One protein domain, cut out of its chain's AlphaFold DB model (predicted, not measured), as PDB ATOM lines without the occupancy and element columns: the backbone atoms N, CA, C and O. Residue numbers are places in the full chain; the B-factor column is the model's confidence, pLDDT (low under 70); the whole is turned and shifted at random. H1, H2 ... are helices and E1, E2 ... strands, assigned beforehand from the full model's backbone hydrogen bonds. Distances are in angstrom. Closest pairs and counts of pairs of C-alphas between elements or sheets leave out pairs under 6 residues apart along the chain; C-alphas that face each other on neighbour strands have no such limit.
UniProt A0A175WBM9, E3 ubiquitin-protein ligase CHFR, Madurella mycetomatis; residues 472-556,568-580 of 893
ATOM      1  N   TYR A 472     -42.244 -20.732  41.530       84.47
ATOM      2  CA  TYR A 472     -43.030 -21.740  40.836       84.47
ATOM      3  C   TYR A 472     -42.674 -23.125  41.372       84.47
ATOM      4  O   TYR A 472     -41.514 -23.396  41.678       84.47
ATOM      5  N   LYS A 473     -43.663 -24.015  41.468       87.13
ATOM      6  CA  LYS A 473     -43.432 -25.417  41.821       87.13
ATOM      7  C   LYS A 473     -42.897 -26.164  40.597       87.13
ATOM      8  O   LYS A 473     -43.561 -26.156  39.564       87.13
ATOM      9  N   GLU A 474     -41.736 -26.814  40.705       87.26
ATOM     10  CA  GLU A 474     -41.256 -27.700  39.630       87.26
ATOM     11  C   GLU A 474     -42.213 -28.895  39.449       87.26
ATOM     12  O   GLU A 474     -42.771 -29.397  40.435       87.26
ATOM     13  N   PRO A 475     -42.408 -29.380  38.210       89.65
ATOM     14  CA  PRO A 475     -43.154 -30.601  37.959       89.65
ATOM     15  C   PRO A 475     -42.429 -31.800  38.579       89.65
ATOM     16  O   PRO A 475     -41.204 -31.889  38.556       89.65
ATOM     17  N   LEU A 476     -43.211 -32.737  39.111       90.60
ATOM     18  CA  LEU A 476     -42.751 -34.033  39.597       90.60
ATOM     19  C   LEU A 476     -43.539 -35.082  38.820       90.60
ATOM     20  O   LEU A 476     -44.733 -35.254  39.066       90.60
ATOM     21  N   ILE A 477     -42.908 -35.701  37.826       93.78
ATOM     22  CA  ILE A 477     -43.581 -36.586  36.876       93.78
ATOM     23  C   ILE A 477     -42.994 -37.984  37.015       93.78
ATOM     24  O   ILE A 477     -41.795 -38.194  36.848       93.78
ATOM     25  N   ASN A 478     -43.872 -38.951  37.270       96.47
ATOM     26  CA  ASN A 478     -43.530 -40.364  37.367       96.47
ATOM     27  C   ASN A 478     -44.186 -41.130  36.209       96.47
ATOM     28  O   ASN A 478     -45.279 -40.789  35.756       96.47
ATOM     29  N   CYS A 479     -43.538 -42.192  35.735       97.00
ATOM     30  CA  CYS A 479     -44.083 -43.055  34.692       97.00
ATOM     31  C   CYS A 479     -45.261 -43.888  35.224       97.00
ATOM     32  O   CYS A 479     -45.049 -44.850  35.964       97.00
ATOM     33  N   SER A 480     -46.482 -43.609  34.763       96.35
ATOM     34  CA  SER A 480     -47.737 -44.302  35.110       96.35
ATOM     35  C   SER A 480     -47.821 -45.770  34.627       96.35
ATOM     36  O   SER A 480     -48.911 -46.284  34.380       96.35
ATOM     37  N   THR A 481     -46.691 -46.445  34.379       94.52
ATOM     38  CA  THR A 481     -46.636 -47.811  33.807       94.52
ATOM     39  C   THR A 481     -45.377 -48.618  34.171       94.52
ATOM     40  O   THR A 481     -45.353 -49.835  33.984       94.52
ATOM     41  N   CYS A 482     -44.316 -47.982  34.678       94.98
ATOM     42  CA  CYS A 482     -43.182 -48.680  35.309       94.98
ATOM     43  C   CYS A 482     -42.712 -48.019  36.613       94.98
ATOM     44  O   CYS A 482     -41.659 -48.378  37.129       94.98
ATOM     45  N   SER A 483     -43.452 -47.024  37.108       95.62
ATOM     46  CA  SER A 483     -43.157 -46.261  38.326       95.62
ATOM     47  C   SER A 483     -41.777 -45.591  38.369       95.62
ATOM     48  O   SER A 483     -41.363 -45.140  39.431       95.62
ATOM     49  N   LYS A 484     -41.074 -45.463  37.230       94.60
ATOM     50  CA  LYS A 484     -39.847 -44.656  37.135       94.60
ATOM     51  C   LYS A 484     -40.163 -43.219  37.547       94.60
ATOM     52  O   LYS A 484     -40.959 -42.553  36.883       94.60
ATOM     53  N   GLU A 485     -39.542 -42.778  38.630       94.26
ATOM     54  CA  GLU A 485     -39.709 -41.437  39.181       94.26
ATOM     55  C   GLU A 485     -38.887 -40.393  38.412       94.26
ATOM     56  O   GLU A 485     -37.936 -40.738  37.705       94.26
ATOM     57  N   HIS A 486     -39.228 -39.115  38.592       91.86
ATOM     58  CA  HIS A 486     -38.431 -37.967  38.139       91.86
ATOM     59  C   HIS A 486     -38.149 -37.900  36.622       91.86
ATOM     60  O   HIS A 486     -37.058 -37.518  36.185       91.86
ATOM     61  N   ILE A 487     -39.139 -38.252  35.795       95.06
ATOM     62  CA  ILE A 487     -39.028 -38.218  34.327       95.06
ATOM     63  C   ILE A 487     -39.355 -36.845  33.713       95.06
ATOM     64  O   ILE A 487     -39.314 -36.711  32.492       95.06
ATOM     65  N   GLU A 488     -39.640 -35.808  34.513       93.61
ATOM     66  CA  GLU A 488     -39.978 -34.464  34.013       93.61
ATOM     67  C   GLU A 488     -38.914 -33.861  33.069       93.61
ATOM     68  O   GLU A 488     -39.265 -33.242  32.060       93.61
ATOM     69  N   TYR A 489     -37.625 -34.085  33.351       94.29
ATOM     70  CA  TYR A 489     -36.496 -33.603  32.538       94.29
ATOM     71  C   TYR A 489     -36.085 -34.579  31.420       94.29
ATOM     72  O   TYR A 489     -35.239 -34.257  30.581       94.29
ATOM     73  N   GLU A 490     -36.679 -35.772  31.386       94.87
ATOM     74  CA  GLU A 490     -36.529 -36.730  30.294       94.87
ATOM     75  C   GLU A 490     -37.604 -36.514  29.220       94.87
ATOM     76  O   GLU A 490     -38.599 -35.817  29.423       94.87
ATOM     77  N   LEU A 491     -37.410 -37.136  28.054       96.43
ATOM     78  CA  LEU A 491     -38.465 -37.229  27.049       96.43
ATOM     79  C   LEU A 491     -39.539 -38.212  27.540       96.43
ATOM     80  O   LEU A 491     -39.278 -39.407  27.695       96.43
ATOM     81  N   HIS A 492     -40.744 -37.706  27.769       96.65
ATOM     82  CA  HIS A 492     -41.902 -38.470  28.223       96.65
ATOM     83  C   HIS A 492     -43.123 -38.167  27.347       96.65
ATOM     84  O   HIS A 492     -43.137 -37.203  26.586       96.65
ATOM     85  N   PHE A 493     -44.143 -39.014  27.425       96.31
ATOM     86  CA  PHE A 493     -45.358 -38.909  26.621       96.31
ATOM     87  C   PHE A 493     -46.560 -38.710  27.541       96.31
ATOM     88  O   PHE A 493     -46.832 -39.533  28.415       96.31
ATOM     89  N   ASN A 494     -47.262 -37.600  27.347       95.87
ATOM     90  CA  ASN A 494     -48.400 -37.165  28.144       95.87
ATOM     91  C   ASN A 494     -49.726 -37.535  27.466       95.87
ATOM     92  O   ASN A 494     -49.826 -37.471  26.241       95.87
ATOM     93  N   CYS A 495     -50.755 -37.866  28.249       94.90
ATOM     94  CA  CYS A 495     -52.128 -37.979  27.758       94.90
ATOM     95  C   CYS A 495     -53.029 -36.940  28.433       94.90
ATOM     96  O   CYS A 495     -53.394 -37.097  29.596       94.90
ATOM     97  N   SER A 496     -53.462 -35.933  27.670       91.73
ATOM     98  CA  SER A 496     -54.316 -34.832  28.139       91.73
ATOM     99  C   SER A 496     -55.705 -35.259  28.637       91.73
ATOM    100  O   SER A 496     -56.347 -34.510  29.367       91.73
ATOM    101  N   PHE A 497     -56.176 -36.448  28.252       91.78
ATOM    102  CA  PHE A 497     -57.508 -36.961  28.594       91.78
ATOM    103  C   PHE A 497     -57.516 -37.924  29.793       91.78
ATOM    104  O   PHE A 497     -58.554 -38.114  30.423       91.78
ATOM    105  N   CYS A 498     -56.387 -38.563  30.117       92.53
ATOM    106  CA  CYS A 498     -56.301 -39.503  31.236       92.53
ATOM    107  C   CYS A 498     -55.800 -38.794  32.500       92.53
ATOM    108  O   CYS A 498     -54.842 -38.028  32.438       92.53
ATOM    109  N   HIS A 499     -56.411 -39.093  33.653       91.82
ATOM    110  CA  HIS A 499     -56.041 -38.522  34.958       91.82
ATOM    111  C   HIS A 499     -55.942 -36.983  34.921       91.82
ATOM    112  O   HIS A 499     -54.943 -36.410  35.335       91.82
ATOM    113  N   ASN A 500     -56.950 -36.316  34.347       89.36
ATOM    114  CA  ASN A 500     -57.015 -34.853  34.188       89.36
ATOM    115  C   ASN A 500     -55.815 -34.215  33.445       89.36
ATOM    116  O   ASN A 500     -55.568 -33.020  33.584       89.36
ATOM    117  N   GLY A 501     -55.076 -35.001  32.654       88.79
ATOM    118  CA  GLY A 501     -53.855 -34.576  31.963       88.79
ATOM    119  C   GLY A 501     -52.554 -34.921  32.695       88.79
ATOM    120  O   GLY A 501     -51.476 -34.671  32.162       88.79
ATOM    121  N   GLU A 502     -52.616 -35.531  33.881       90.62
ATOM    122  CA  GLU A 502     -51.440 -35.916  34.677       90.62
ATOM    123  C   GLU A 502     -50.893 -37.314  34.327       90.62
ATOM    124  O   GLU A 502     -49.833 -37.708  34.818       90.62
ATOM    125  N   TRP A 503     -51.561 -38.072  33.447       95.42
ATOM    126  CA  TRP A 503     -51.057 -39.374  33.003       95.42
ATOM    127  C   TRP A 503     -49.847 -39.212  32.071       95.42
ATOM    128  O   TRP A 503     -49.934 -38.562  31.024       95.42
ATOM    129  N   ASN A 504     -48.721 -39.830  32.436       96.70
ATOM    130  CA  ASN A 504     -47.440 -39.681  31.747       96.70
ATOM    131  C   ASN A 504     -46.677 -41.011  31.676       96.70
ATOM    132  O   ASN A 504     -46.683 -41.795  32.623       96.70
ATOM    133  N   ILE A 505     -45.965 -41.262  30.577       96.63
ATOM    134  CA  ILE A 505     -45.185 -42.491  30.372       96.63
ATOM    135  C   ILE A 505     -43.777 -42.182  29.850       96.63
ATOM    136  O   ILE A 505     -43.591 -41.297  29.014       96.63
ATOM    137  N   CYS A 506     -42.760 -42.886  30.355       96.46
ATOM    138  CA  CYS A 506     -41.372 -42.674  29.933       96.46
ATOM    139  C   CYS A 506     -41.112 -43.183  28.503       96.46
ATOM    140  O   CYS A 506     -41.800 -44.089  28.016       96.46
ATOM    141  N   LEU A 507     -40.072 -42.640  27.857       94.23
ATOM    142  CA  LEU A 507     -39.644 -43.013  26.503       94.23
ATOM    143  C   LEU A 507     -39.513 -44.531  26.296       94.23
ATOM    144  O   LEU A 507     -39.909 -45.035  25.248       94.23
ATOM    145  N   ASP A 508     -38.997 -45.274  27.276       92.85
ATOM    146  CA  ASP A 508     -38.764 -46.716  27.134       92.85
ATOM    147  C   ASP A 508     -40.063 -47.526  27.141       92.85
ATOM    148  O   ASP A 508     -40.214 -48.471  26.366       92.85
ATOM    149  N   CYS A 509     -41.042 -47.134  27.963       94.19
ATOM    150  CA  CYS A 509     -42.357 -47.769  27.954       94.19
ATOM    151  C   CYS A 509     -43.167 -47.388  26.703       94.19
ATOM    152  O   CYS A 509     -43.810 -48.264  26.125       94.19
ATOM    153  N   TRP A 510     -43.068 -46.141  26.228       92.76
ATOM    154  CA  TRP A 510     -43.629 -45.733  24.932       92.76
ATOM    155  C   TRP A 510     -43.033 -46.544  23.770       92.76
ATOM    156  O   TRP A 510     -43.767 -47.158  22.995       92.76
ATOM    157  N   ARG A 511     -41.696 -46.643  23.699       90.75
ATOM    158  CA  ARG A 511     -40.981 -47.465  22.705       90.75
ATOM    159  C   ARG A 511     -41.437 -48.922  22.752       90.75
ATOM    160  O   ARG A 511     -41.749 -49.487  21.705       90.75
ATOM    161  N   ARG A 512     -41.582 -49.510  23.950       88.60
ATOM    162  CA  ARG A 512     -42.153 -50.859  24.173       88.60
ATOM    163  C   ARG A 512     -43.668 -50.953  23.895       88.60
ATOM    164  O   ARG A 512     -44.305 -51.911  24.323       88.60
ATOM    165  N   ARG A 513     -44.237 -50.003  23.139       89.54
ATOM    166  CA  ARG A 513     -45.632 -49.950  22.673       89.54
ATOM    167  C   ARG A 513     -46.656 -50.004  23.810       89.54
ATOM    168  O   ARG A 513     -47.689 -50.655  23.680       89.54
ATOM    169  N   LYS A 514     -46.376 -49.298  24.909       91.52
ATOM    170  CA  LYS A 514     -47.356 -49.001  25.961       91.52
ATOM    171  C   LYS A 514     -47.923 -47.590  25.767       91.52
ATOM    172  O   LYS A 514     -47.214 -46.689  25.323       91.52
ATOM    173  N   GLY A 515     -49.183 -47.394  26.140       91.91
ATOM    174  CA  GLY A 515     -49.886 -46.112  26.068       91.91
ATOM    175  C   GLY A 515     -50.935 -45.987  27.172       91.91
ATOM    176  O   GLY A 515     -50.974 -46.805  28.088       91.91
ATOM    177  N   CYS A 516     -51.761 -44.944  27.102       93.43
ATOM    178  CA  CYS A 516     -52.776 -44.667  28.123       93.43
ATOM    179  C   CYS A 516     -54.012 -45.579  28.011       93.43
ATOM    180  O   CYS A 516     -54.171 -46.308  27.034       93.43
ATOM    181  N   LEU A 517     -54.930 -45.456  28.975       89.30
ATOM    182  CA  LEU A 517     -56.146 -46.275  29.114       89.30
ATOM    183  C   LEU A 517     -57.028 -46.371  27.851       89.30
ATOM    184  O   LEU A 517     -57.740 -47.355  27.696       89.30
ATOM    185  N   HIS A 518     -56.989 -45.378  26.953       90.89
ATOM    186  CA  HIS A 518     -57.779 -45.356  25.711       90.89
ATOM    187  C   HIS A 518     -56.904 -45.219  24.444       90.89
ATOM    188  O   HIS A 518     -57.237 -44.504  23.495       90.89
ATOM    189  N   TRP A 519     -55.734 -45.867  24.443       90.49
ATOM    190  CA  TRP A 519     -54.752 -45.817  23.353       90.49
ATOM    191  C   TRP A 519     -54.827 -47.040  22.424       90.49
ATOM    192  O   TRP A 519     -54.686 -48.178  22.861       90.49
ATOM    193  N   PHE A 520     -54.985 -46.800  21.118       89.14
ATOM    194  CA  PHE A 520     -55.182 -47.844  20.093       89.14
ATOM    195  C   PHE A 520     -53.934 -48.087  19.212       89.14
ATOM    196  O   PHE A 520     -53.980 -48.812  18.215       89.14
ATOM    197  N   GLY A 521     -52.791 -47.490  19.560       88.78
ATOM    198  CA  GLY A 521     -51.555 -47.545  18.774       88.78
ATOM    199  C   GLY A 521     -51.217 -46.212  18.108       88.78
ATOM    200  O   GLY A 521     -51.499 -45.143  18.642       88.78
ATOM    201  N   PHE A 522     -50.606 -46.276  16.925       87.00
ATOM    202  CA  PHE A 522     -50.050 -45.115  16.231       87.00
ATOM    203  C   PHE A 522     -50.814 -44.753  14.950       87.00
ATOM    204  O   PHE A 522     -51.344 -45.634  14.268       87.00
ATOM    205  N   GLY A 523     -50.804 -43.458  14.616       80.19
ATOM    206  CA  GLY A 523     -51.247 -42.918  13.327       80.19
ATOM    207  C   GLY A 523     -52.660 -43.332  12.909       80.19
ATOM    208  O   GLY A 523     -53.529 -43.600  13.740       80.19
ATOM    209  N   GLN A 524     -52.882 -43.417  11.595       82.84
ATOM    210  CA  GLN A 524     -54.151 -43.877  11.019       82.84
ATOM    211  C   GLN A 524     -54.518 -45.291  11.500       82.84
ATOM    212  O   GLN A 524     -55.675 -45.571  11.793       82.84
ATOM    213  N   ALA A 525     -53.522 -46.160  11.693       86.45
ATOM    214  CA  ALA A 525     -53.747 -47.523  12.154       86.45
ATOM    215  C   ALA A 525     -54.323 -47.603  13.581       86.45
ATOM    216  O   ALA A 525     -54.761 -48.680  13.972       86.45
ATOM    217  N   ALA A 526     -54.302 -46.536  14.387       87.86
ATOM    218  CA  ALA A 526     -55.032 -46.470  15.656       87.86
ATOM    219  C   ALA A 526     -56.538 -46.250  15.421       87.86
ATOM    220  O   ALA A 526     -57.366 -46.975  15.973       87.86
ATOM    221  N   TRP A 527     -56.879 -45.308  14.539       87.24
ATOM    222  CA  TRP A 527     -58.252 -45.013  14.125       87.24
ATOM    223  C   TRP A 527     -58.902 -46.212  13.429       87.24
ATOM    224  O   TRP A 527     -59.992 -46.615  13.821       87.24
ATOM    225  N   ASP A 528     -58.188 -46.878  12.519       89.18
ATOM    226  CA  ASP A 528     -58.664 -48.088  11.830       89.18
ATOM    227  C   ASP A 528     -58.987 -49.253  12.785       89.18
ATOM    228  O   ASP A 528     -59.750 -50.152  12.424       89.18
ATOM    229  N   LYS A 529     -58.344 -49.311  13.962       89.79
ATOM    230  CA  LYS A 529     -58.608 -50.324  15.004       89.79
ATOM    231  C   LYS A 529     -59.798 -49.917  15.871       89.79
ATOM    232  O   LYS A 529     -60.590 -50.776  16.237       89.79
ATOM    233  N   TRP A 530     -59.934 -48.628  16.166       90.34
ATOM    234  CA  TRP A 530     -61.050 -48.061  16.922       90.34
ATOM    235  C   TRP A 530     -62.374 -48.094  16.153       90.34
ATOM    236  O   TRP A 530     -63.394 -48.498  16.701       90.34
ATOM    237  N   GLU A 531     -62.360 -47.788  14.857       89.78
ATOM    238  CA  GLU A 531     -63.534 -47.942  13.994       89.78
ATOM    239  C   GLU A 531     -63.976 -49.415  13.945       89.78
ATOM    240  O   GLU A 531     -65.146 -49.728  14.154       89.78
ATOM    241  N   LYS A 532     -63.027 -50.352  13.809       88.90
ATOM    242  CA  LYS A 532     -63.303 -51.798  13.883       88.90
ATOM    243  C   LYS A 532     -63.762 -52.264  15.265       88.90
ATOM    244  O   LYS A 532     -64.532 -53.215  15.333       88.90
ATOM    245  N   HIS A 533     -63.339 -51.611  16.346       85.68
ATOM    246  CA  HIS A 533     -63.874 -51.855  17.686       85.68
ATOM    247  C   HIS A 533     -65.350 -51.434  17.756       85.68
ATOM    248  O   HIS A 533     -66.205 -52.246  18.092       85.68
ATOM    249  N   ASN A 534     -65.664 -50.208  17.334       87.52
ATOM    250  CA  ASN A 534     -67.018 -49.650  17.370       87.52
ATOM    251  C   ASN A 534     -67.995 -50.307  16.373       87.52
ATOM    252  O   ASN A 534     -69.203 -50.196  16.548       87.52
ATOM    253  N   LEU A 535     -67.495 -51.020  15.358       87.10
ATOM    254  CA  LEU A 535     -68.301 -51.881  14.479       87.10
ATOM    255  C   LEU A 535     -68.668 -53.242  15.105       87.10
ATOM    256  O   LEU A 535     -69.589 -53.891  14.620       87.10
ATOM    257  N   ASN A 536     -67.952 -53.694  16.143       82.24
ATOM    258  CA  ASN A 536     -68.127 -55.020  16.761       82.24
ATOM    259  C   ASN A 536     -68.529 -54.964  18.250       82.24
ATOM    260  O   ASN A 536     -68.729 -56.007  18.870       82.24
ATOM    261  N   GLY A 537     -68.636 -53.770  18.832       78.90
ATOM    262  CA  GLY A 537     -68.919 -53.545  20.248       78.90
ATOM    263  C   GLY A 537     -69.608 -52.198  20.490       78.90
ATOM    264  O   GLY A 537     -69.946 -51.500  19.533       78.90
ATOM    265  N   PRO A 538     -69.844 -51.812  21.757       81.68
ATOM    266  CA  PRO A 538     -70.430 -50.513  22.073       81.68
ATOM    267  C   PRO A 538     -69.511 -49.369  21.599       81.68
ATOM    268  O   PRO A 538     -68.288 -49.490  21.705       81.68
ATOM    269  N   PRO A 539     -70.069 -48.250  21.098       82.13
ATOM    270  CA  PRO A 539     -69.273 -47.147  20.575       82.13
ATOM    271  C   PRO A 539     -68.491 -46.448  21.695       82.13
ATOM    272  O   PRO A 539     -69.083 -45.891  22.620       82.13
ATOM    273  N   THR A 540     -67.161 -46.445  21.599       86.15
ATOM    274  CA  THR A 540     -66.279 -45.748  22.546       86.15
ATOM    275  C   THR A 540     -65.854 -44.372  22.037       86.15
ATOM    276  O   THR A 540     -65.894 -44.084  20.836       86.15
ATOM    277  N   SER A 541     -65.406 -43.516  22.960       86.56
ATOM    278  CA  SER A 541     -64.758 -42.229  22.671       86.56
ATOM    279  C   SER A 541     -63.586 -42.374  21.686       86.56
ATOM    280  O   SER A 541     -62.982 -43.439  21.639       86.56
ATOM    281  N   PRO A 542     -63.203 -41.334  20.923       86.86
ATOM    282  CA  PRO A 542     -62.029 -41.386  20.047       86.86
ATOM    283  C   PRO A 542     -60.730 -41.840  20.749       86.86
ATOM    284  O   PRO A 542     -60.569 -41.604  21.952       86.86
ATOM    285  N   PRO A 543     -59.762 -42.452  20.035       90.31
ATOM    286  CA  PRO A 543     -58.477 -42.836  20.612       90.31
ATOM    287  C   PRO A 543     -57.719 -41.637  21.175       90.31
ATOM    288  O   PRO A 543     -57.587 -40.601  20.522       90.31
ATOM    289  N   HIS A 544     -57.159 -41.798  22.369       91.98
ATOM    290  CA  HIS A 544     -56.303 -40.780  22.959       91.98
ATOM    291  C   HIS A 544     -54.947 -40.762  22.240       91.98
ATOM    292  O   HIS A 544     -54.235 -41.770  22.195       91.98
ATOM    293  N   VAL A 545     -54.580 -39.600  21.702       89.39
ATOM    294  CA  VAL A 545     -53.243 -39.324  21.161       89.39
ATOM    295  C   VAL A 545     -52.362 -38.803  22.295       89.39
ATOM    296  O   VAL A 545     -52.819 -38.002  23.109       89.39
ATOM    297  N   LEU A 546     -51.113 -39.268  22.360       91.95
ATOM    298  CA  LEU A 546     -50.149 -38.823  23.366       91.95
ATOM    299  C   LEU A 546     -49.220 -37.756  22.781       91.95
ATOM    300  O   LEU A 546     -48.725 -37.904  21.662       91.95
ATOM    301  N   THR A 547     -48.939 -36.719  23.565       92.33
ATOM    302  CA  THR A 547     -48.028 -35.628  23.196       92.33
ATOM    303  C   THR A 547     -46.669 -35.851  23.847       92.33
ATOM    304  O   THR A 547     -46.588 -36.060  25.057       92.33
ATOM    305  N   ALA A 548     -45.591 -35.791  23.065       95.30
ATOM    306  CA  ALA A 548     -44.238 -35.872  23.603       95.30
ATOM    307  C   ALA A 548     -43.841 -34.543  24.271       95.30
ATOM    308  O   ALA A 548     -44.020 -33.474  23.682       95.30
ATOM    309  N   ASN A 549     -43.288 -34.629  25.479       96.06
ATOM    310  CA  ASN A 549     -42.942 -33.521  26.365       96.06
ATOM    311  C   ASN A 549     -41.546 -33.719  26.984       96.06
ATOM    312  O   ASN A 549     -41.093 -34.847  27.190       96.06
ATOM    313  N   ARG A 550     -40.880 -32.611  27.324       96.86
ATOM    314  CA  ARG A 550     -39.693 -32.550  28.193       96.86
ATOM    315  C   ARG A 550     -39.576 -31.158  28.810       96.86
ATOM    316  O   ARG A 550     -39.528 -30.174  28.075       96.86
ATOM    317  N   TYR A 551     -39.442 -31.064  30.128       95.46
ATOM    318  CA  TYR A 551     -39.071 -29.810  30.785       95.46
ATOM    319  C   TYR A 551     -37.553 -29.615  30.714       95.46
ATOM    320  O   TYR A 551     -36.784 -30.544  30.957       95.46
ATOM    321  N   LEU A 552     -37.094 -28.408  30.392       94.20
ATOM    322  CA  LEU A 552     -35.686 -28.052  30.563       94.20
ATOM    323  C   LEU A 552     -35.413 -27.741  32.047       94.20
ATOM    324  O   LEU A 552     -36.228 -27.053  32.671       94.20
ATOM    325  N   PRO A 553     -34.290 -28.203  32.633       89.58
ATOM    326  CA  PRO A 553     -33.903 -27.825  33.989       89.58
ATOM    327  C   PRO A 553     -33.818 -26.298  34.174       89.58
ATOM    328  O   PRO A 553     -33.437 -25.596  33.233       89.58
ATOM    329  N   PRO A 554     -34.152 -25.772  35.366       86.70
ATOM    330  CA  PRO A 554     -33.988 -24.354  35.678       86.70
ATOM    331  C   PRO A 554     -32.499 -23.974  35.654       86.70
ATOM    332  O   PRO A 554     -31.640 -24.752  36.078       86.70
ATOM    333  N   LYS A 555     -32.178 -22.772  35.166       82.19
ATOM    334  CA  LYS A 555     -30.794 -22.262  35.085       82.19
ATOM    335  C   LYS A 555     -30.220 -21.956  36.466       82.19
ATOM    336  O   LYS A 555     -29.012 -22.046  36.671       82.19
ATOM    337  N   THR A 556     -31.085 -21.568  37.397       69.19
ATOM    338  CA  THR A 556     -30.748 -21.248  38.784       69.19
ATOM    339  C   THR A 556     -31.487 -22.175  39.744       69.19
ATOM    340  O   THR A 556     -32.673 -22.448  39.581       69.19
ATOM    341  N   THR A 568     -38.758 -22.862  42.453       81.44
ATOM    342  CA  THR A 568     -37.755 -22.157  41.634       81.44
ATOM    343  C   THR A 568     -38.269 -20.819  41.106       81.44
ATOM    344  O   THR A 568     -39.466 -20.549  41.084       81.44
ATOM    345  N   THR A 569     -37.353 -19.949  40.685       82.72
ATOM    346  CA  THR A 569     -37.641 -18.600  40.158       82.72
ATOM    347  C   THR A 569     -38.033 -18.574  38.679       82.72
ATOM    348  O   THR A 569     -38.342 -17.513  38.142       82.72
ATOM    349  N   GLU A 570     -37.992 -19.720  38.000       83.98
ATOM    350  CA  GLU A 570     -38.205 -19.854  36.559       83.98
ATOM    351  C   GLU A 570     -39.464 -20.694  36.322       83.98
ATOM    352  O   GLU A 570     -39.495 -21.861  36.696       83.98
ATOM    353  N   ASN A 571     -40.494 -20.140  35.684       87.91
ATOM    354  CA  ASN A 571     -41.732 -20.864  35.373       87.91
ATOM    355  C   ASN A 571     -41.446 -22.138  34.539       87.91
ATOM    356  O   ASN A 571     -40.860 -22.028  33.459       87.91
ATOM    357  N   PRO A 572     -41.851 -23.347  34.986       89.29
ATOM    358  CA  PRO A 572     -41.618 -24.577  34.231       89.29
ATOM    359  C   PRO A 572     -42.305 -24.606  32.863       89.29
ATOM    360  O   PRO A 572     -41.774 -25.217  31.940       89.29
ATOM    361  N   LEU A 573     -43.451 -23.935  32.700       90.15
ATOM    362  CA  LEU A 573     -44.172 -23.909  31.420       90.15
ATOM    363  C   LEU A 573     -43.377 -23.170  30.333       90.15
ATOM    364  O   LEU A 573     -43.334 -23.628  29.195       90.15
ATOM    365  N   ASP A 574     -42.647 -22.114  30.698       91.01
ATOM    366  CA  ASP A 574     -41.771 -21.371  29.776       91.01
ATOM    367  C   ASP A 574     -40.489 -22.165  29.423       91.01
ATOM    368  O   ASP A 574     -39.730 -21.786  28.528       91.01
ATOM    369  N   ARG A 575     -40.251 -23.289  30.117       92.18
ATOM    370  CA  ARG A 575     -39.169 -24.264  29.887       92.18
ATOM    371  C   ARG A 575     -39.658 -25.583  29.269       92.18
ATOM    372  O   ARG A 575     -38.848 -26.494  29.087       92.18
ATOM    373  N   LEU A 576     -40.949 -25.717  28.953       93.95
ATOM    374  CA  LEU A 576     -41.531 -26.949  28.416       93.95
ATOM    375  C   LEU A 576     -41.320 -27.060  26.898       93.95
ATOM    376  O   LEU A 576     -41.916 -26.331  26.109       93.95
ATOM    377  N   GLN A 577     -40.525 -28.041  26.476       94.76
ATOM    378  CA  GLN A 577     -40.485 -28.493  25.086       94.76
ATOM    379  C   GLN A 577     -41.611 -29.506  24.862       94.76
ATOM    380  O   GLN A 577     -41.679 -30.521  25.555       94.76
ATOM    381  N   SER A 578     -42.486 -29.251  23.888       92.85
ATOM    382  CA  SER A 578     -43.633 -30.113  23.569       92.85
ATOM    383  C   SER A 578     -43.840 -30.233  22.057       92.85
ATOM    384  O   SER A 578     -43.549 -29.292  21.311       92.85
ATOM    385  N   GLY A 579     -44.315 -31.386  21.585       92.13
ATOM    386  CA  GLY A 579     -44.594 -31.644  20.169       92.13
ATOM    387  C   GLY A 579     -43.681 -32.708  19.560       92.13
ATOM    388  O   GLY A 579     -43.737 -33.870  19.951       92.13
ATOM    389  N   ALA A 580     -42.878 -32.339  18.562       93.78
ATOM    390  CA  ALA A 580     -42.075 -33.279  17.786       93.78
ATOM    391  C   ALA A 580     -40.632 -33.388  18.304       93.78
ATOM    392  O   ALA A 580     -39.938 -32.388  18.493       93.78
TER     393      ALA A 580
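AT A GLANCE: This is residues 472 to 556 and 568 to 580 of the 893 residues of the protein "E3 ubiquitin-protein ligase CHFR" of Madurella mycetomatis (UniProt A0A175WBM9). With little regular structure, this rod of mostly loops has a small, strongly twisted sheet near its middle, E2 E1 E3 E4, antiparallel, while H2 sits far out towards one end. The 98 printed residues, mixed in class with 33 in named elements, run E1 E2 H1 H2 E3 E4; they are only just loose, close to compact (radius of gyration of the C-alphas 15.5 A), spanning 55 by 22 by 22 A.

HOW THE PARTS SIT: Look first at the hairpin of E1, residues 492 to 495, and E2, residues 503 to 506: N 493 and O 505, 2.8 A, are within hydrogen-bond range. E3, residues 547 to 551, is E1's other antiparallel neighbour (N 494 and O 547, 2.8 A). Edge strand E4, residues 576 to 579, is antiparallel to E3 (N 577 and O 550, 2.8 A). H1, residues 507 to 511, only grazes the sheet; its closest C-alphas to E1 are Leu 507 and His 492, 5.4 A. H2, residues 524 to 534, is not on the sheet and is apart from H1. E2, H1 H2, E3 form a split strand-helix-strand unit, two strands with helices between them along the chain and E1 between them in the sheet, its crossover right-handed. O i to N i+4 pairs are within range throughout H1, and 5 of 7 in H2.

IN THESE COORDINATES: Find E1's start, C-alpha 492, at (-41.902, -38.470, 28.223), and E4's end, C-alpha 579, at (-44.594, -31.644, 20.169). H2 runs 15.5 A, E3 13.1 A.

THE WHOLE: C-alphas 536 and 556 are farthest apart, 55.0 A. Residues 557 to 567 are not printed, a gap of 7.6 A between C-alphas 556 and 568. The links H1 to H2 and H2 to E3 are long. Residue 556 alone has pLDDT under 70.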